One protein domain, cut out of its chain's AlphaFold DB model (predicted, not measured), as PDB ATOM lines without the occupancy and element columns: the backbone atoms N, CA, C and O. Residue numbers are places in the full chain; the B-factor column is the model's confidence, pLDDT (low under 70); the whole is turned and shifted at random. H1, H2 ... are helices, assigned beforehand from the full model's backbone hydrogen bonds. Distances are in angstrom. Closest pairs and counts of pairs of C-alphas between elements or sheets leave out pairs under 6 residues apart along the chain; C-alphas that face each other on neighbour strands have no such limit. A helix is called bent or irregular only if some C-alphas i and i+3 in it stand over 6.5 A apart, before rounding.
ATOM      1  N   THR A  33      58.393 -36.288 175.096       86.00
ATOM      2  CA  THR A  33      58.705 -35.376 176.201       86.00
ATOM      3  C   THR A  33      57.863 -34.103 176.143       86.00
ATOM      4  O   THR A  33      57.279 -33.722 177.154       86.00
ATOM      5  N   ASP A  34      57.730 -33.479 174.968       87.19
ATOM      6  CA  ASP A  34      56.873 -32.298 174.797       87.19
ATOM      7  C   ASP A  34      55.401 -32.632 175.071       87.19
ATOM      8  O   ASP A  34      54.705 -31.864 175.734       87.19
ATOM      9  N   GLN A  35      54.946 -33.812 174.639       91.12
ATOM     10  CA  GLN A  35      53.585 -34.286 174.898       91.12
ATOM     11  C   GLN A  35      53.336 -34.515 176.396       91.12
ATOM     12  O   GLN A  35      52.340 -34.019 176.926       91.12
ATOM     13  N   LYS A  36      54.255 -35.186 177.113       92.25
ATOM     14  CA  LYS A  36      54.191 -35.331 178.582       92.25
ATOM     15  C   LYS A  36      54.129 -33.968 179.268       92.25
ATOM     16  O   LYS A  36      53.362 -33.774 180.208       92.25
ATOM     17  N   PHE A  37      54.882 -33.000 178.759       92.12
ATOM     18  CA  PHE A  37      54.884 -31.645 179.286       92.12
ATOM     19  C   PHE A  37      53.552 -30.913 179.036       92.12
ATOM     20  O   PHE A  37      53.033 -30.250 179.935       92.12
ATOM     21  N   GLY A  38      52.928 -31.103 177.871       94.38
ATOM     22  CA  GLY A  38      51.559 -30.643 177.618       94.38
ATOM     23  C   GLY A  38      50.523 -31.294 178.544       94.38
ATOM     24  O   GLY A  38      49.650 -30.609 179.077       94.38
ATOM     25  N   CYS A  39      50.655 -32.593 178.809       96.06
ATOM     26  CA  CYS A  39      49.794 -33.308 179.752       96.06
ATOM     27  C   CYS A  39      49.963 -32.830 181.197       96.06
ATOM     28  O   CYS A  39      48.980 -32.738 181.932       96.06
ATOM     29  N   ALA A  40      51.176 -32.451 181.597       95.81
ATOM     30  CA  ALA A  40      51.423 -31.859 182.905       95.81
ATOM     31  C   ALA A  40      50.633 -30.551 183.103       95.81
ATOM     32  O   ALA A  40      50.011 -30.369 184.149       95.81
ATOM     33  N   VAL A  41      50.569 -29.679 182.084       95.88
ATOM     34  CA  VAL A  41      49.738 -28.457 182.135       95.88
ATOM     35  C   VAL A  41      48.258 -28.791 182.292       95.88
ATOM     36  O   VAL A  41      47.584 -28.175 183.119       95.88
ATOM     37  N   LEU A  42      47.756 -29.771 181.533       95.50
ATOM     38  CA  LEU A  42      46.363 -30.212 181.626       95.50
ATOM     39  C   LEU A  42      46.013 -30.650 183.054       95.50
ATOM     40  O   LEU A  42      45.011 -30.196 183.605       95.50
ATOM     41  N   PHE A  43      46.834 -31.509 183.659       95.69
ATOM     42  CA  PHE A  43      46.531 -32.077 184.970       95.69
ATOM     43  C   PHE A  43      46.699 -31.085 186.118       95.69
ATOM     44  O   PHE A  43      45.854 -31.067 187.012       95.69
ATOM     45  N   VAL A  44      47.710 -30.213 186.072       96.00
ATOM     46  CA  VAL A  44      47.839 -29.107 187.038       96.00
ATOM     47  C   VAL A  44      46.633 -28.174 186.939       96.00
ATOM     48  O   VAL A  44      46.051 -27.794 187.954       96.00
ATOM     49  N   GLY A  45      46.208 -27.842 185.717       93.88
ATOM     50  CA  GLY A  45      45.017 -27.027 185.493       93.88
ATOM     51  C   GLY A  45      43.743 -27.686 186.026       93.88
ATOM     52  O   GLY A  45      42.944 -27.026 186.690       93.88
ATOM     53  N   ALA A  46      43.560 -28.983 185.774       91.44
ATOM     54  CA  ALA A  46      42.395 -29.735 186.234       91.44
ATOM     55  C   ALA A  46      42.327 -29.830 187.769       91.44
ATOM     56  O   ALA A  46      41.263 -29.583 188.344       91.44
ATOM     57  N   ASP A  47      43.447 -30.134 188.432       92.62
ATOM     58  CA  ASP A  47      43.531 -30.160 189.898       92.62
ATOM     59  C   ASP A  47      43.216 -28.783 190.495       92.62
ATOM     60  O   ASP A  47      42.374 -28.659 191.387       92.62
ATOM     61  N   GLU A  48      43.787 -27.716 189.931       93.81
ATOM     62  CA  GLU A  48      43.541 -26.352 190.398       93.81
ATOM     63  C   GLU A  48      42.070 -25.935 190.232       93.81
ATOM     64  O   GLU A  48      41.486 -25.316 191.131       93.81
ATOM     65  N   VAL A  49      41.436 -26.303 189.113       90.94
ATOM     66  CA  VAL A  49      40.003 -26.074 188.885       90.94
ATOM     67  C   VAL A  49      39.169 -26.804 189.931       90.94
ATOM     68  O   VAL A  49      38.272 -26.189 190.508       90.94
ATOM     69  N   ILE A  50      39.464 -28.071 190.214       88.50
ATOM     70  CA  ILE A  50      38.752 -28.861 191.226       88.50
ATOM     71  C   ILE A  50      38.924 -28.256 192.619       88.50
ATOM     72  O   ILE A  50      37.941 -28.079 193.341       88.50
ATOM     73  N   ARG A  51      40.153 -27.881 192.980       88.44
ATOM     74  CA  ARG A  51      40.487 -27.291 194.282       88.44
ATOM     75  C   ARG A  51      39.749 -25.976 194.524       88.44
ATOM     76  O   ARG A  51      39.353 -25.696 195.654       88.44
ATOM     77  N   ARG A  52      39.548 -25.176 193.472       91.12
ATOM     78  CA  ARG A  52      38.801 -23.908 193.532       91.12
ATOM     79  C   ARG A  52      37.291 -24.069 193.365       91.12
ATOM     80  O   ARG A  52      36.554 -23.172 193.758       91.12
ATOM     81  N   ASN A  53      36.829 -25.186 192.804       88.81
ATOM     82  CA  ASN A  53      35.423 -25.430 192.484       88.81
ATOM     83  C   ASN A  53      34.969 -26.806 193.002       88.81
ATOM     84  O   ASN A  53      34.736 -27.724 192.212       88.81
ATOM     85  N   PRO A  54      34.758 -26.963 194.321       81.88
ATOM     86  CA  PRO A  54      34.376 -28.251 194.910       81.88
ATOM     87  C   PRO A  54      33.042 -28.798 194.370       81.88
ATOM     88  O   PRO A  54      32.825 -30.007 194.371       81.88
ATOM     89  N   GLY A  55      32.163 -27.936 193.845       85.94
ATOM     90  CA  GLY A  55      30.923 -28.356 193.183       85.94
ATOM     91  C   GLY A  55      31.139 -29.157 191.892       85.94
ATOM     92  O   GLY A  55      30.317 -30.010 191.568       85.94
ATOM     93  N   ILE A  56      32.249 -28.939 191.172       83.19
ATOM     94  CA  ILE A  56      32.620 -29.763 190.008       83.19
ATOM     95  C   ILE A  56      32.993 -31.169 190.474       83.19
ATOM     96  O   ILE A  56      32.594 -32.150 189.855       83.19
ATOM     97  N   LEU A  57      33.698 -31.270 191.601       76.75
ATOM     98  CA  LEU A  57      34.098 -32.552 192.164       76.75
ATOM     99  C   LEU A  57      32.903 -33.413 192.567       76.75
ATOM    100  O   LEU A  57      32.909 -34.616 192.323       76.75
ATOM    101  N   ALA A  58      31.879 -32.789 193.156       79.56
ATOM    102  CA  ALA A  58      30.637 -33.467 193.503       79.56
ATOM    103  C   ALA A  58      29.990 -34.094 192.259       79.56
ATOM    104  O   ALA A  58      29.703 -35.285 192.275       79.56
ATOM    105  N   LYS A  59      29.892 -33.337 191.158       81.06
ATOM    106  CA  LYS A  59      29.360 -33.829 189.877       81.06
ATOM    107  C   LYS A  59      30.213 -34.930 189.252       81.06
ATOM    108  O   LYS A  59      29.679 -35.916 188.775       81.06
ATOM    109  N   LEU A  60      31.540 -34.792 189.281       75.69
ATOM    110  CA  LEU A  60      32.457 -35.835 188.798       75.69
ATOM    111  C   LEU A  60      32.394 -37.113 189.641       75.69
ATOM    112  O   LEU A  60      32.782 -38.177 189.172       75.69
ATOM    113  N   SER A  61      31.932 -37.006 190.887       73.75
ATOM    114  CA  SER A  61      31.772 -38.138 191.801       73.75
ATOM    115  C   SER A  61      30.431 -38.860 191.638       73.75
ATOM    116  O   SER A  61      30.232 -39.897 192.275       73.75
ATOM    117  N   GLU A  62      29.518 -38.331 190.818       78.56
ATOM    118  CA  GLU A  62      28.246 -38.965 190.472       78.56
ATOM    119  C   GLU A  62      28.472 -40.027 189.377       78.56
ATOM    120  O   GLU A  62      29.170 -39.785 188.397       78.56
ATOM    121  N   GLY A  63      27.886 -41.217 189.544       66.25
ATOM    122  CA  GLY A  63      28.031 -42.340 188.607       66.25
ATOM    123  C   GLY A  63      29.099 -43.375 188.995       66.25
ATOM    124  O   GLY A  63      29.878 -43.194 189.937       66.25
ATOM    125  N   ASP A  64      29.106 -44.504 188.280       61.62
ATOM    126  CA  ASP A  64      30.058 -45.592 188.519       61.62
ATOM    127  C   ASP A  64      31.490 -45.148 188.186       61.62
ATOM    128  O   ASP A  64      31.780 -44.669 187.093       61.62
ATOM    129  N   GLY A  65      32.398 -45.288 189.156       64.25
ATOM    130  CA  GLY A  65      33.804 -44.885 189.031       64.25
ATOM    131  C   GLY A  65      34.112 -43.424 189.393       64.25
ATOM    132  O   GLY A  65      35.278 -43.102 189.626       64.25
ATOM    133  N   GLY A  66      33.104 -42.558 189.556       70.06
ATOM    134  CA  GLY A  66      33.299 -41.121 189.814       70.06
ATOM    135  C   GLY A  66      34.101 -40.806 191.085       70.06
ATOM    136  O   GLY A  66      34.940 -39.905 191.114       70.06
ATOM    137  N   LYS A  67      33.940 -41.618 192.138       76.50
ATOM    138  CA  LYS A  67      34.678 -41.453 193.408       76.50
ATOM    139  C   LYS A  67      36.197 -41.622 193.268       76.50
ATOM    140  O   LYS A  67      36.933 -41.120 194.115       76.50
ATOM    141  N   ALA A  68      36.668 -42.321 192.234       80.75
ATOM    142  CA  ALA A  68      38.096 -42.507 191.969       80.75
ATOM    143  C   ALA A  68      38.702 -41.360 191.143       80.75
ATOM    144  O   ALA A  68      39.909 -41.128 191.212       80.75
ATOM    145  N   VAL A  69      37.873 -40.606 190.411       80.88
ATOM    146  CA  VAL A  69      38.308 -39.517 189.522       80.88
ATOM    147  C   VAL A  69      38.948 -38.383 190.316       80.88
ATOM    148  O   VAL A  69      39.997 -37.873 189.940       80.88
ATOM    149  N   ALA A  70      38.355 -38.022 191.452       80.69
ATOM    150  CA  ALA A  70      38.841 -36.950 192.312       80.69
ATOM    151  C   ALA A  70      40.268 -37.208 192.860       80.69
ATOM    152  O   ALA A  70      41.156 -36.383 192.622       80.69
ATOM    153  N   PRO A  71      40.543 -38.344 193.539       86.62
ATOM    154  CA  PRO A  71      41.903 -38.714 193.928       86.62
ATOM    155  C   PRO A  71      42.873 -38.828 192.752       86.62
ATOM    156  O   PRO A  71      44.022 -38.406 192.884       86.62
ATOM    157  N   LEU A  72      42.422 -39.375 191.617       87.50
ATOM    158  CA  LEU A  72      43.251 -39.510 190.424       87.50
ATOM    159  C   LEU A  72      43.690 -38.137 189.912       87.50
ATOM    160  O   LEU A  72      44.884 -37.897 189.787       87.50
ATOM    161  N   LEU A  73      42.756 -37.213 189.681       87.44
ATOM    162  CA  LEU A  73      43.063 -35.870 189.182       87.44
ATOM    163  C   LEU A  73      43.998 -35.107 190.118       87.44
ATOM    164  O   LEU A  73      44.927 -34.463 189.641       87.44
ATOM    165  N   LYS A  74      43.829 -35.259 191.435       89.56
ATOM    166  CA  LYS A  74      44.758 -34.695 192.419       89.56
ATOM    167  C   LYS A  74      46.165 -35.286 192.299       89.56
ATOM    168  O   LYS A  74      47.148 -34.551 192.290       89.56
ATOM    169  N   MET A  75      46.279 -36.614 192.213       91.56
ATOM    170  CA  MET A  75      47.571 -37.290 192.032       91.56
ATOM    171  C   MET A  75      48.253 -36.826 190.739       91.56
ATOM    172  O   MET A  75      49.442 -36.506 190.743       91.56
ATOM    173  N   MET A  76      47.486 -36.744 189.652       93.19
ATOM    174  CA  MET A  76      47.977 -36.272 188.364       93.19
ATOM    175  C   MET A  76      48.382 -34.797 188.410       93.19
ATOM    176  O   MET A  76      49.372 -34.440 187.780       93.19
ATOM    177  N   GLY A  77      47.674 -33.957 189.169       94.25
ATOM    178  CA  GLY A  77      48.040 -32.559 189.404       94.25
ATOM    179  C   GLY A  77      49.414 -32.426 190.054       94.25
ATOM    180  O   GLY A  77      50.276 -31.731 189.524       94.25
ATOM    181  N   VAL A  78      49.666 -33.180 191.128       95.06
ATOM    182  CA  VAL A  78      50.975 -33.210 191.808       95.06
ATOM    183  C   VAL A  78      52.083 -33.732 190.886       95.06
ATOM    184  O   VAL A  78      53.169 -33.155 190.827       95.06
ATOM    185  N   SER A  79      51.817 -34.811 190.141       93.69
ATOM    186  CA  SER A  79      52.770 -35.358 189.163       93.69
ATOM    187  C   SER A  79      53.080 -34.349 188.051       93.69
ATOM    188  O   SER A  79      54.241 -34.119 187.704       93.69
ATOM    189  N   GLY A  80      52.046 -33.676 187.543       95.12
ATOM    190  CA  GLY A  80      52.176 -32.604 186.568       95.12
ATOM    191  C   GLY A  80      53.021 -31.451 187.098       95.12
ATOM    192  O   GLY A  80      53.940 -31.017 186.412       95.12
ATOM    193  N   GLU A  81      52.794 -30.999 188.332       95.44
ATOM    194  CA  GLU A  81      53.579 -29.925 188.950       95.44
ATOM    195  C   GLU A  81      55.072 -30.280 189.019       95.44
ATOM    196  O   GLU A  81      55.921 -29.464 188.651       95.44
ATOM    197  N   ALA A  82      55.405 -31.513 189.409       95.06
ATOM    198  CA  ALA A  82      56.787 -31.987 189.434       95.06
ATOM    199  C   ALA A  82      57.440 -31.946 188.039       95.06
ATOM    200  O   ALA A  82      58.567 -31.461 187.897       95.06
ATOM    201  N   ILE A  83      56.720 -32.389 187.002       94.38
ATOM    202  CA  ILE A  83      57.191 -32.338 185.609       94.38
ATOM    203  C   ILE A  83      57.373 -30.894 185.138       94.38
ATOM    204  O   ILE A  83      58.405 -30.579 184.543       94.38
ATOM    205  N   LEU A  84      56.415 -30.000 185.419       94.00
ATOM    206  CA  LEU A  84      56.523 -28.590 185.034       94.00
ATOM    207  C   LEU A  84      57.738 -27.927 185.689       94.00
ATOM    208  O   LEU A  84      58.498 -27.231 185.014       94.00
ATOM    209  N   ASN A  85      57.951 -28.177 186.981       94.81
ATOM    210  CA  ASN A  85      59.079 -27.628 187.725       94.81
ATOM    211  C   ASN A  85      60.422 -28.140 187.184       94.81
ATOM    212  O   ASN A  85      61.336 -27.335 186.993       94.81
ATOM    213  N   SER A  86      60.535 -29.439 186.869       93.31
ATOM    214  CA  SER A  86      61.744 -30.000 186.240       93.31
ATOM    215  C   SER A  86      62.006 -29.367 184.877       93.31
ATOM    216  O   SER A  86      63.104 -28.878 184.619       93.31
ATOM    217  N   ALA A  87      60.980 -29.284 184.026       90.81
ATOM    218  CA  ALA A  87      61.104 -28.714 182.689       90.81
ATOM    219  C   ALA A  87      61.526 -27.236 182.723       90.81
ATOM    220  O   ALA A  87      62.361 -26.813 181.920       90.81
ATOM    221  N   ILE A  88      60.990 -26.447 183.661       92.12
ATOM    222  CA  ILE A  88      61.386 -25.045 183.857       92.12
ATOM    223  C   ILE A  88      62.832 -24.953 184.351       92.12
ATOM    224  O   ILE A  88      63.586 -24.122 183.839       92.12
ATOM    225  N   ALA A  89      63.240 -25.792 185.306       94.50
ATOM    226  CA  ALA A  89      64.612 -25.809 185.811       94.50
ATOM    227  C   ALA A  89      65.616 -26.171 184.702       94.50
ATOM    228  O   ALA A  89      66.608 -25.466 184.507       94.50
ATOM    229  N   GLU A  90      65.323 -27.208 183.917       91.31
ATOM    230  CA  GLU A  90      66.136 -27.630 182.773       91.31
ATOM    231  C   GLU A  90      66.182 -26.571 181.667       91.31
ATOM    232  O   GLU A  90      67.254 -26.277 181.138       91.31
ATOM    233  N   GLY A  91      65.041 -25.968 181.320       89.38
ATOM    234  CA  GLY A  91      64.983 -24.883 180.338       89.38
ATOM    235  C   GLY A  91      65.791 -23.667 180.788       89.38
ATOM    236  O   GLY A  91      66.574 -23.123 180.014       89.38
ATOM    237  N   THR A  92      65.688 -23.300 182.066       91.12
ATOM    238  CA  THR A  92      66.471 -22.201 182.652       91.12
ATOM    239  C   THR A  92      67.970 -22.495 182.590       91.12
ATOM    240  O   THR A  92      68.750 -21.613 182.233       91.12
ATOM    241  N   ALA A  93      68.388 -23.739 182.850       95.00
ATOM    242  CA  ALA A  93      69.784 -24.161 182.710       95.00
ATOM    243  C   ALA A  93      70.300 -24.067 181.257       95.00
ATOM    244  O   ALA A  93      71.499 -23.894 181.043       95.00
ATOM    245  N   ARG A  94      69.403 -24.125 180.264       92.19
ATOM    246  CA  ARG A  94      69.697 -23.900 178.836       92.19
ATOM    247  C   ARG A  94      69.549 -22.436 178.393       92.19
ATOM    248  O   ARG A  94      69.725 -22.144 177.213       92.19
ATOM    249  N   GLY A  95      69.244 -21.515 179.308       93.81
ATOM    250  CA  GLY A  95      69.054 -20.091 179.014       93.81
ATOM    251  C   GLY A  95      67.665 -19.724 178.476       93.81
ATOM    252  O   GLY A  95      67.471 -18.607 177.995       93.81
ATOM    253  N   GLU A  96      66.692 -20.634 178.548       91.94
ATOM    254  CA  GLU A  96      65.303 -20.366 178.172       91.94
ATOM    255  C   GLU A  96      64.582 -19.576 179.274       91.94
ATOM    256  O   GLU A  96      64.833 -19.764 180.468       91.94
ATOM    257  N   LYS A  97      63.633 -18.711 178.898       93.88
ATOM    258  CA  LYS A  97      62.766 -18.056 179.885       93.88
ATOM    259  C   LYS A  97      61.681 -19.030 180.351       93.88
ATOM    260  O   LYS A  97      61.102 -19.724 179.511       93.88
ATOM    261  N   PRO A  98      61.278 -19.009 181.636       91.56
ATOM    262  CA  PRO A  98      60.171 -19.835 182.126       91.56
ATOM    263  C   PRO A  98      58.869 -19.672 181.326       91.56
ATOM    264  O   PRO A  98      58.138 -20.638 181.119       91.56
ATOM    265  N   SER A  99      58.596 -18.463 180.818       92.38
ATOM    266  CA  SER A  99      57.440 -18.187 179.955       92.38
ATOM    267  C   SER A  99      57.453 -18.989 178.656       92.38
ATOM    268  O   SER A  99      56.399 -19.414 178.190       92.38
ATOM    269  N   ASP A 100      58.633 -19.195 178.077       90.88
ATOM    270  CA  ASP A 100      58.799 -19.851 176.780       90.88
ATOM    271  C   ASP A 100      58.658 -21.364 176.951       90.88
ATOM    272  O   ASP A 100      57.986 -22.030 176.161       90.88
ATOM    273  N   VAL A 101      59.197 -21.882 178.059       89.56
ATOM    274  CA  VAL A 101      59.003 -23.263 178.511       89.56
ATOM    275  C   VAL A 101      57.507 -23.533 178.709       89.56
ATOM    276  O   VAL A 101      56.952 -24.427 178.076       89.56
ATOM    277  N   TYR A 102      56.801 -22.696 179.471       90.62
ATOM    278  CA  TYR A 102      55.355 -22.845 179.669       90.62
ATOM    279  C   TYR A 102      54.550 -22.757 178.361       90.62
ATOM    280  O   TYR A 102      53.655 -23.571 178.116       90.62
ATOM    281  N   ARG A 103      54.868 -21.800 177.479       91.62
ATOM    282  CA  ARG A 103      54.193 -21.652 176.179       91.62
ATOM    283  C   ARG A 103      54.324 -22.900 175.312       91.62
ATOM    284  O   ARG A 103      53.349 -23.261 174.653       91.62
ATOM    285  N   ARG A 104      55.476 -23.576 175.341       90.06
ATOM    286  CA  ARG A 104      55.682 -24.847 174.634       90.06
ATOM    287  C   ARG A 104      54.750 -25.939 175.145       90.06
ATOM    288  O   ARG A 104      54.112 -26.599 174.333       90.06
ATOM    289  N   ALA A 105      54.617 -26.087 176.463       91.69
ATOM    290  CA  ALA A 105      53.705 -27.070 177.046       91.69
ATOM    291  C   ALA A 105      52.253 -26.829 176.619       91.69
ATOM    292  O   ALA A 105      51.579 -27.741 176.144       91.69
ATOM    293  N   VAL A 106      51.789 -25.578 176.716       93.12
ATOM    294  CA  VAL A 106      50.436 -25.195 176.281       93.12
ATOM    295  C   VAL A 106      50.240 -25.477 174.790       93.12
ATOM    296  O   VAL A 106      49.197 -25.995 174.399       93.12
ATOM    297  N   SER A 107      51.240 -25.173 173.960       92.31
ATOM    298  CA  SER A 107      51.209 -25.468 172.523       92.31
ATOM    299  C   SER A 107      51.114 -26.971 172.253       92.31
ATOM    300  O   SER A 107      50.329 -27.394 171.407       92.31
ATOM    301  N   SER A 108      51.862 -27.787 172.999       92.69
ATOM    302  CA  SER A 108      51.824 -29.246 172.880       92.69
ATOM    303  C   SER A 108      50.458 -29.814 173.273       92.69
ATOM    304  O   SER A 108      49.854 -30.568 172.512       92.69
ATOM    305  N   MET A 109      49.910 -29.367 174.408       94.25
ATOM    306  CA  MET A 109      48.556 -29.716 174.853       94.25
ATOM    307  C   MET A 109      47.502 -29.341 173.803       94.25
ATOM    308  O   MET A 109      46.645 -30.155 173.463       94.25
ATOM    309  N   ALA A 110      47.575 -28.119 173.269       91.75
ATOM    310  CA  ALA A 110      46.642 -27.645 172.254       91.75
ATOM    311  C   ALA A 110      46.739 -28.469 170.964       91.75
ATOM    312  O   ALA A 110      45.707 -28.814 170.394       91.75
ATOM    313  N   SER A 111      47.954 -28.832 170.544       91.38
ATOM    314  CA  SER A 111      48.181 -29.680 169.367       91.38
ATOM    315  C   SER A 111      47.529 -31.049 169.553       91.38
ATOM    316  O   SER A 111      46.723 -31.452 168.726       91.38
ATOM    317  N   MET A 112      47.745 -31.706 170.700       90.88
ATOM    318  CA  MET A 112      47.092 -32.988 171.006       90.88
ATOM    319  C   MET A 112      45.559 -32.897 170.990       90.88
ATOM    320  O   MET A 112      44.891 -33.834 170.569       90.88
ATOM    321  N   MET A 113      44.989 -31.775 171.432       89.06
ATOM    322  CA  MET A 113      43.539 -31.559 171.413       89.06
ATOM    323  C   MET A 113      42.988 -31.316 169.997       89.06
ATOM    324  O   MET A 113      41.865 -31.722 169.679       89.06
ATOM    325  N   ILE A 114      43.758 -30.631 169.149       87.69
ATOM    326  CA  ILE A 114      43.410 -30.356 167.748       87.69
ATOM    327  C   ILE A 114      43.507 -31.638 166.917       87.69
ATOM    328  O   ILE A 114      42.589 -31.925 166.144       87.69
ATOM    329  N   ASP A 115      44.563 -32.416 167.141       87.69
ATOM    330  CA  ASP A 115      44.891 -33.633 166.397       87.69
ATOM    331  C   ASP A 115      44.134 -34.871 166.902       87.69
ATOM    332  O   ASP A 115      44.193 -35.930 166.275       87.69
ATOM    333  N   ALA A 116      43.420 -34.754 168.027       87.19
ATOM    334  CA  ALA A 116      42.590 -35.826 168.559       87.19
ATOM    335  C   ALA A 116      41.619 -36.336 167.475       87.19
ATOM    336  O   ALA A 116      40.938 -35.522 166.839       87.19
ATOM    337  N   PRO A 117      41.527 -37.660 167.253       82.12
ATOM    338  CA  PRO A 117      40.567 -38.213 166.312       82.12
ATOM    339  C   PRO A 117      39.157 -37.994 166.862       82.12
ATOM    340  O   PRO A 117      38.872 -38.340 168.006       82.12
ATOM    341  N   VAL A 118      38.281 -37.409 166.046       88.00
ATOM    342  CA  VAL A 118      36.891 -37.125 166.412       88.00
ATOM    343  C   VAL A 118      35.985 -37.669 165.328       88.00
ATOM    344  O   VAL A 118      36.190 -37.394 164.145       88.00
ATOM    345  N   THR A 119      34.984 -38.429 165.738       90.62
ATOM    346  CA  THR A 119      33.979 -39.017 164.849       90.62
ATOM    347  C   THR A 119      32.636 -38.294 164.943       90.62
ATOM    348  O   THR A 119      31.823 -38.387 164.022       90.62
ATOM    349  N   LYS A 120      32.411 -37.540 166.024       90.12
ATOM    350  CA  LYS A 120      31.187 -36.782 166.297       90.12
ATOM    351  C   LYS A 120      31.257 -35.326 165.819       90.12
ATOM    352  O   LYS A 120      32.306 -34.813 165.431       90.12
ATOM    353  N   THR A 121      30.113 -34.637 165.846       88.06
ATOM    354  CA  THR A 121      29.979 -33.214 165.473       88.06
ATOM    355  C   THR A 121      29.284 -32.419 166.586       88.06
ATOM    356  O   THR A 121      28.673 -33.007 167.474       88.06
ATOM    357  N   GLY A 122      29.382 -31.085 166.562       87.19
ATOM    358  CA  GLY A 122      28.750 -30.224 167.572       87.19
ATOM    359  C   GLY A 122      29.380 -30.356 168.963       87.19
ATOM    360  O   GLY A 122      30.585 -30.562 169.081       87.19
ATOM    361  N   ASP A 123      28.576 -30.237 170.020       86.88
ATOM    362  CA  ASP A 123      29.067 -30.290 171.406       86.88
ATOM    363  C   ASP A 123      29.698 -31.645 171.761       86.88
ATOM    364  O   ASP A 123      30.704 -31.700 172.469       86.88
ATOM    365  N   GLU A 124      29.190 -32.733 171.179       87.88
ATOM    366  CA  GLU A 124      29.732 -34.075 171.395       87.88
ATOM    367  C   GLU A 124      31.143 -34.247 170.805       87.88
ATOM    368  O   GLU A 124      31.924 -35.063 171.293       87.88
ATOM    369  N   ALA A 125      31.504 -33.453 169.788       89.19
ATOM    370  CA  ALA A 125      32.862 -33.422 169.248       89.19
ATOM    371  C   ALA A 125      33.860 -32.868 170.273       89.19
ATOM    372  O   ALA A 125      34.991 -33.342 170.361       89.19
ATOM    373  N   ASN A 126      33.452 -31.867 171.059       87.56
ATOM    374  CA  ASN A 126      34.306 -31.277 172.090       87.56
ATOM    375  C   ASN A 126      34.497 -32.236 173.269       87.56
ATOM    376  O   ASN A 126      35.601 -32.331 173.807       87.56
ATOM    377  N   GLU A 127      33.452 -32.976 173.635       88.44
ATOM    378  CA  GLU A 127      33.540 -34.033 174.644       88.44
ATOM    379  C   GLU A 127      34.481 -35.158 174.189       88.44
ATOM    380  O   GLU A 127      35.390 -35.535 174.929       88.44
ATOM    381  N   GLU A 128      34.340 -35.634 172.949       91.69
ATOM    382  CA  GLU A 128      35.209 -36.672 172.377       91.69
ATOM    383  C   GLU A 128      36.677 -36.216 172.326       91.69
ATOM    384  O   GLU A 128      37.561 -36.964 172.749       91.69
ATOM    385  N   ARG A 129      36.949 -34.962 171.925       91.81
ATOM    386  CA  ARG A 129      38.301 -34.369 172.000       91.81
ATOM    387  C   ARG A 129      38.837 -34.350 173.423       91.81
ATOM    388  O   ARG A 129      39.993 -34.709 173.642       91.81
ATOM    389  N   GLY A 130      38.013 -33.926 174.379       90.00
ATOM    390  CA  GLY A 130      38.377 -33.875 175.792       90.00
ATOM    391  C   GLY A 130      38.745 -35.254 176.335       90.00
ATOM    392  O   GLY A 130      39.803 -35.410 176.943       90.00
ATOM    393  N   MET A 131      37.924 -36.269 176.053       90.38
ATOM    394  CA  MET A 131      38.195 -37.648 176.466       90.38
ATOM    395  C   MET A 131      39.434 -38.233 175.786       90.38
ATOM    396  O   MET A 131      40.231 -38.899 176.450       90.38
ATOM    397  N   ALA A 132      39.622 -37.987 174.488       93.38
ATOM    398  CA  ALA A 132      40.787 -38.456 173.745       93.38
ATOM    399  C   ALA A 132      42.080 -37.836 174.295       93.38
ATOM    400  O   ALA A 132      43.035 -38.560 174.581       93.38
ATOM    401  N   LEU A 133      42.086 -36.519 174.527       93.50
ATOM    402  CA  LEU A 133      43.205 -35.814 175.153       93.50
ATOM    403  C   LEU A 133      43.496 -36.373 176.549       93.50
ATOM    404  O   LEU A 133      44.643 -36.690 176.862       93.50
ATOM    405  N   PHE A 134      42.462 -36.521 177.379       91.75
ATOM    406  CA  PHE A 134      42.602 -37.015 178.744       91.75
ATOM    407  C   PHE A 134      43.167 -38.438 178.785       91.75
ATOM    408  O   PHE A 134      44.117 -38.707 179.519       91.75
ATOM    409  N   THR A 135      42.635 -39.331 177.952       91.00
ATOM    410  CA  THR A 135      43.082 -40.728 177.849       91.00
ATOM    411  C   THR A 135      44.525 -40.811 177.365       91.00
ATOM    412  O   THR A 135      45.337 -41.518 177.965       91.00
ATOM    413  N   ASN A 136      44.876 -40.045 176.328       93.12
ATOM    414  CA  ASN A 136      46.248 -39.970 175.836       93.12
ATOM    415  C   ASN A 136      47.204 -39.484 176.936       93.12
ATOM    416  O   ASN A 136      48.259 -40.074 177.161       93.12
ATOM    417  N   CYS A 137      46.803 -38.456 177.682       93.94
ATOM    418  CA  CYS A 137      47.614 -37.919 178.763       93.94
ATOM    419  C   CYS A 137      47.766 -38.864 179.953       93.94
ATOM    420  O   CYS A 137      48.857 -38.944 180.517       93.94
ATOM    421  N   LEU A 138      46.730 -39.624 180.312       92.00
ATOM    422  CA  LEU A 138      46.866 -40.690 181.305       92.00
ATOM    423  C   LEU A 138      47.853 -41.765 180.839       92.00
ATOM    424  O   LEU A 138      48.651 -42.229 181.645       92.00
ATOM    425  N   SER A 139      47.837 -42.141 179.559       91.50
ATOM    426  CA  SER A 139      48.800 -43.105 179.018       91.50
ATOM    427  C   SER A 139      50.228 -42.569 179.116       91.50
ATOM    428  O   SER A 139      51.087 -43.209 179.712       91.50
ATOM    429  N   LEU A 140      50.478 -41.366 178.594       91.81
ATOM    430  CA  LEU A 140      51.814 -40.765 178.540       91.81
ATOM    431  C   LEU A 140      52.439 -40.541 179.920       91.81
ATOM    432  O   LEU A 140      53.651 -40.661 180.077       91.81
ATOM    433  N   MET A 141      51.633 -40.197 180.919       87.25
ATOM    434  CA  MET A 141      52.129 -39.925 182.270       87.25
ATOM    435  C   MET A 141      52.389 -41.195 183.090       87.25
ATOM    436  O   MET A 141      53.015 -41.103 184.143       87.25
ATOM    437  N   ASN A 142      51.920 -42.356 182.621       81.75
ATOM    438  CA  ASN A 142      52.161 -43.663 183.240       81.75
ATOM    439  C   ASN A 142      53.238 -44.495 182.509       81.75
ATOM    440  O   ASN A 142      53.570 -45.582 182.980       81.75
ATOM    441  N   GLU A 143      53.765 -44.007 181.377       75.75
ATOM    442  CA  GLU A 143      54.971 -44.540 180.711       75.75
ATOM    443  C   GLU A 143      56.253 -44.122 181.438       75.75
ATOM    444  O   GLU A 143      57.156 -44.973 181.575       75.75
TER     445      GLU A 143
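AT A GLANCE: This is residues 33 to 143 of the 143 residues of an uncharacterized protein of Caulobacter sp. BK020 (UniProt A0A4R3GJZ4). A long helix, H3, makes the longest axis, and H4 folds back from its end so that the two make a V; H1 crosses between the arms of this V, with H5 packed on H1 and on the last part of H4. The short H2 lies at the other end of H3, where that helix begins. The printed part has 111 residues with five named helices, in the order H1, H2, H3, H4, H5, and no named strand; the class is all helix, and the packing is mostly crossed, with no touching pair at a shallow tilt. The whole is compact, with a radius of gyration of the C-alphas of 14.9 A, yet elongated, spanning 47 by 30 by 25 A.

HOW THE PARTS SIT: H3, residues 66 to 93, touches H1, residues 33 to 52, at a steep tilt of 52 degrees, opposite ways; their closest C-alphas, those of Ala 40 and Gly 80, are 3.8 A apart. With residues 84 to 92 alone, H3 touches H4, residues 98 to 115, at a steep tilt of 48 degrees; the closest C-alphas are those of Ile 88 and Pro 98, at 5.6 A. H1 and H4 touch about perpendicular, at 86 degrees, with the C-alphas of Gly 38 and Met 109 closest at 4.2 A. H5, residues 123 to 142, touches H1 with residues 137 to 141 alone, the closest C-alphas being those of Cys 39 and Cys 137 at 5.2 A. H5 also touches H4, where the C-alphas of Met 113 and Leu 133 are closest at 5.7 A. H3 and H5 are near each other. H2, residues 54 to 60, touches H3, with the C-alphas of Leu 60 and Gly 66 closest at 5.4 A, and is apart from H4 and H5. In H1, H2, H4 and H5 every O i to N i+4 pair is within hydrogen-bond range; in H3, 22 of 24 are.

IN THESE COORDINATES: H3 measures 40.9 A from C-alpha 66 at (33.299, -41.121, 189.814) to C-alpha 93 at (69.784, -24.161, 182.710). It is neither bent nor irregular, but only just: C-alphas 67 and 70 are 6.2 A apart. H1 measures 28.8 A, H2 9.9 A, H4 25.9 A and H5 29.2 A; C-alpha 142, the last of H5, is at (52.161, -43.663, 183.240).

THE WHOLE: The two C-alphas farthest apart, those of Gly 63 and Gly 95, are 47.6 A apart. The printed part has no cut. The links H1 to H2, H2 to H3 and H3 to H4 are tight, and H4 to H5 is short. The mean pLDDT of the printed part is 88.9; residues 63 to 65 are under 70.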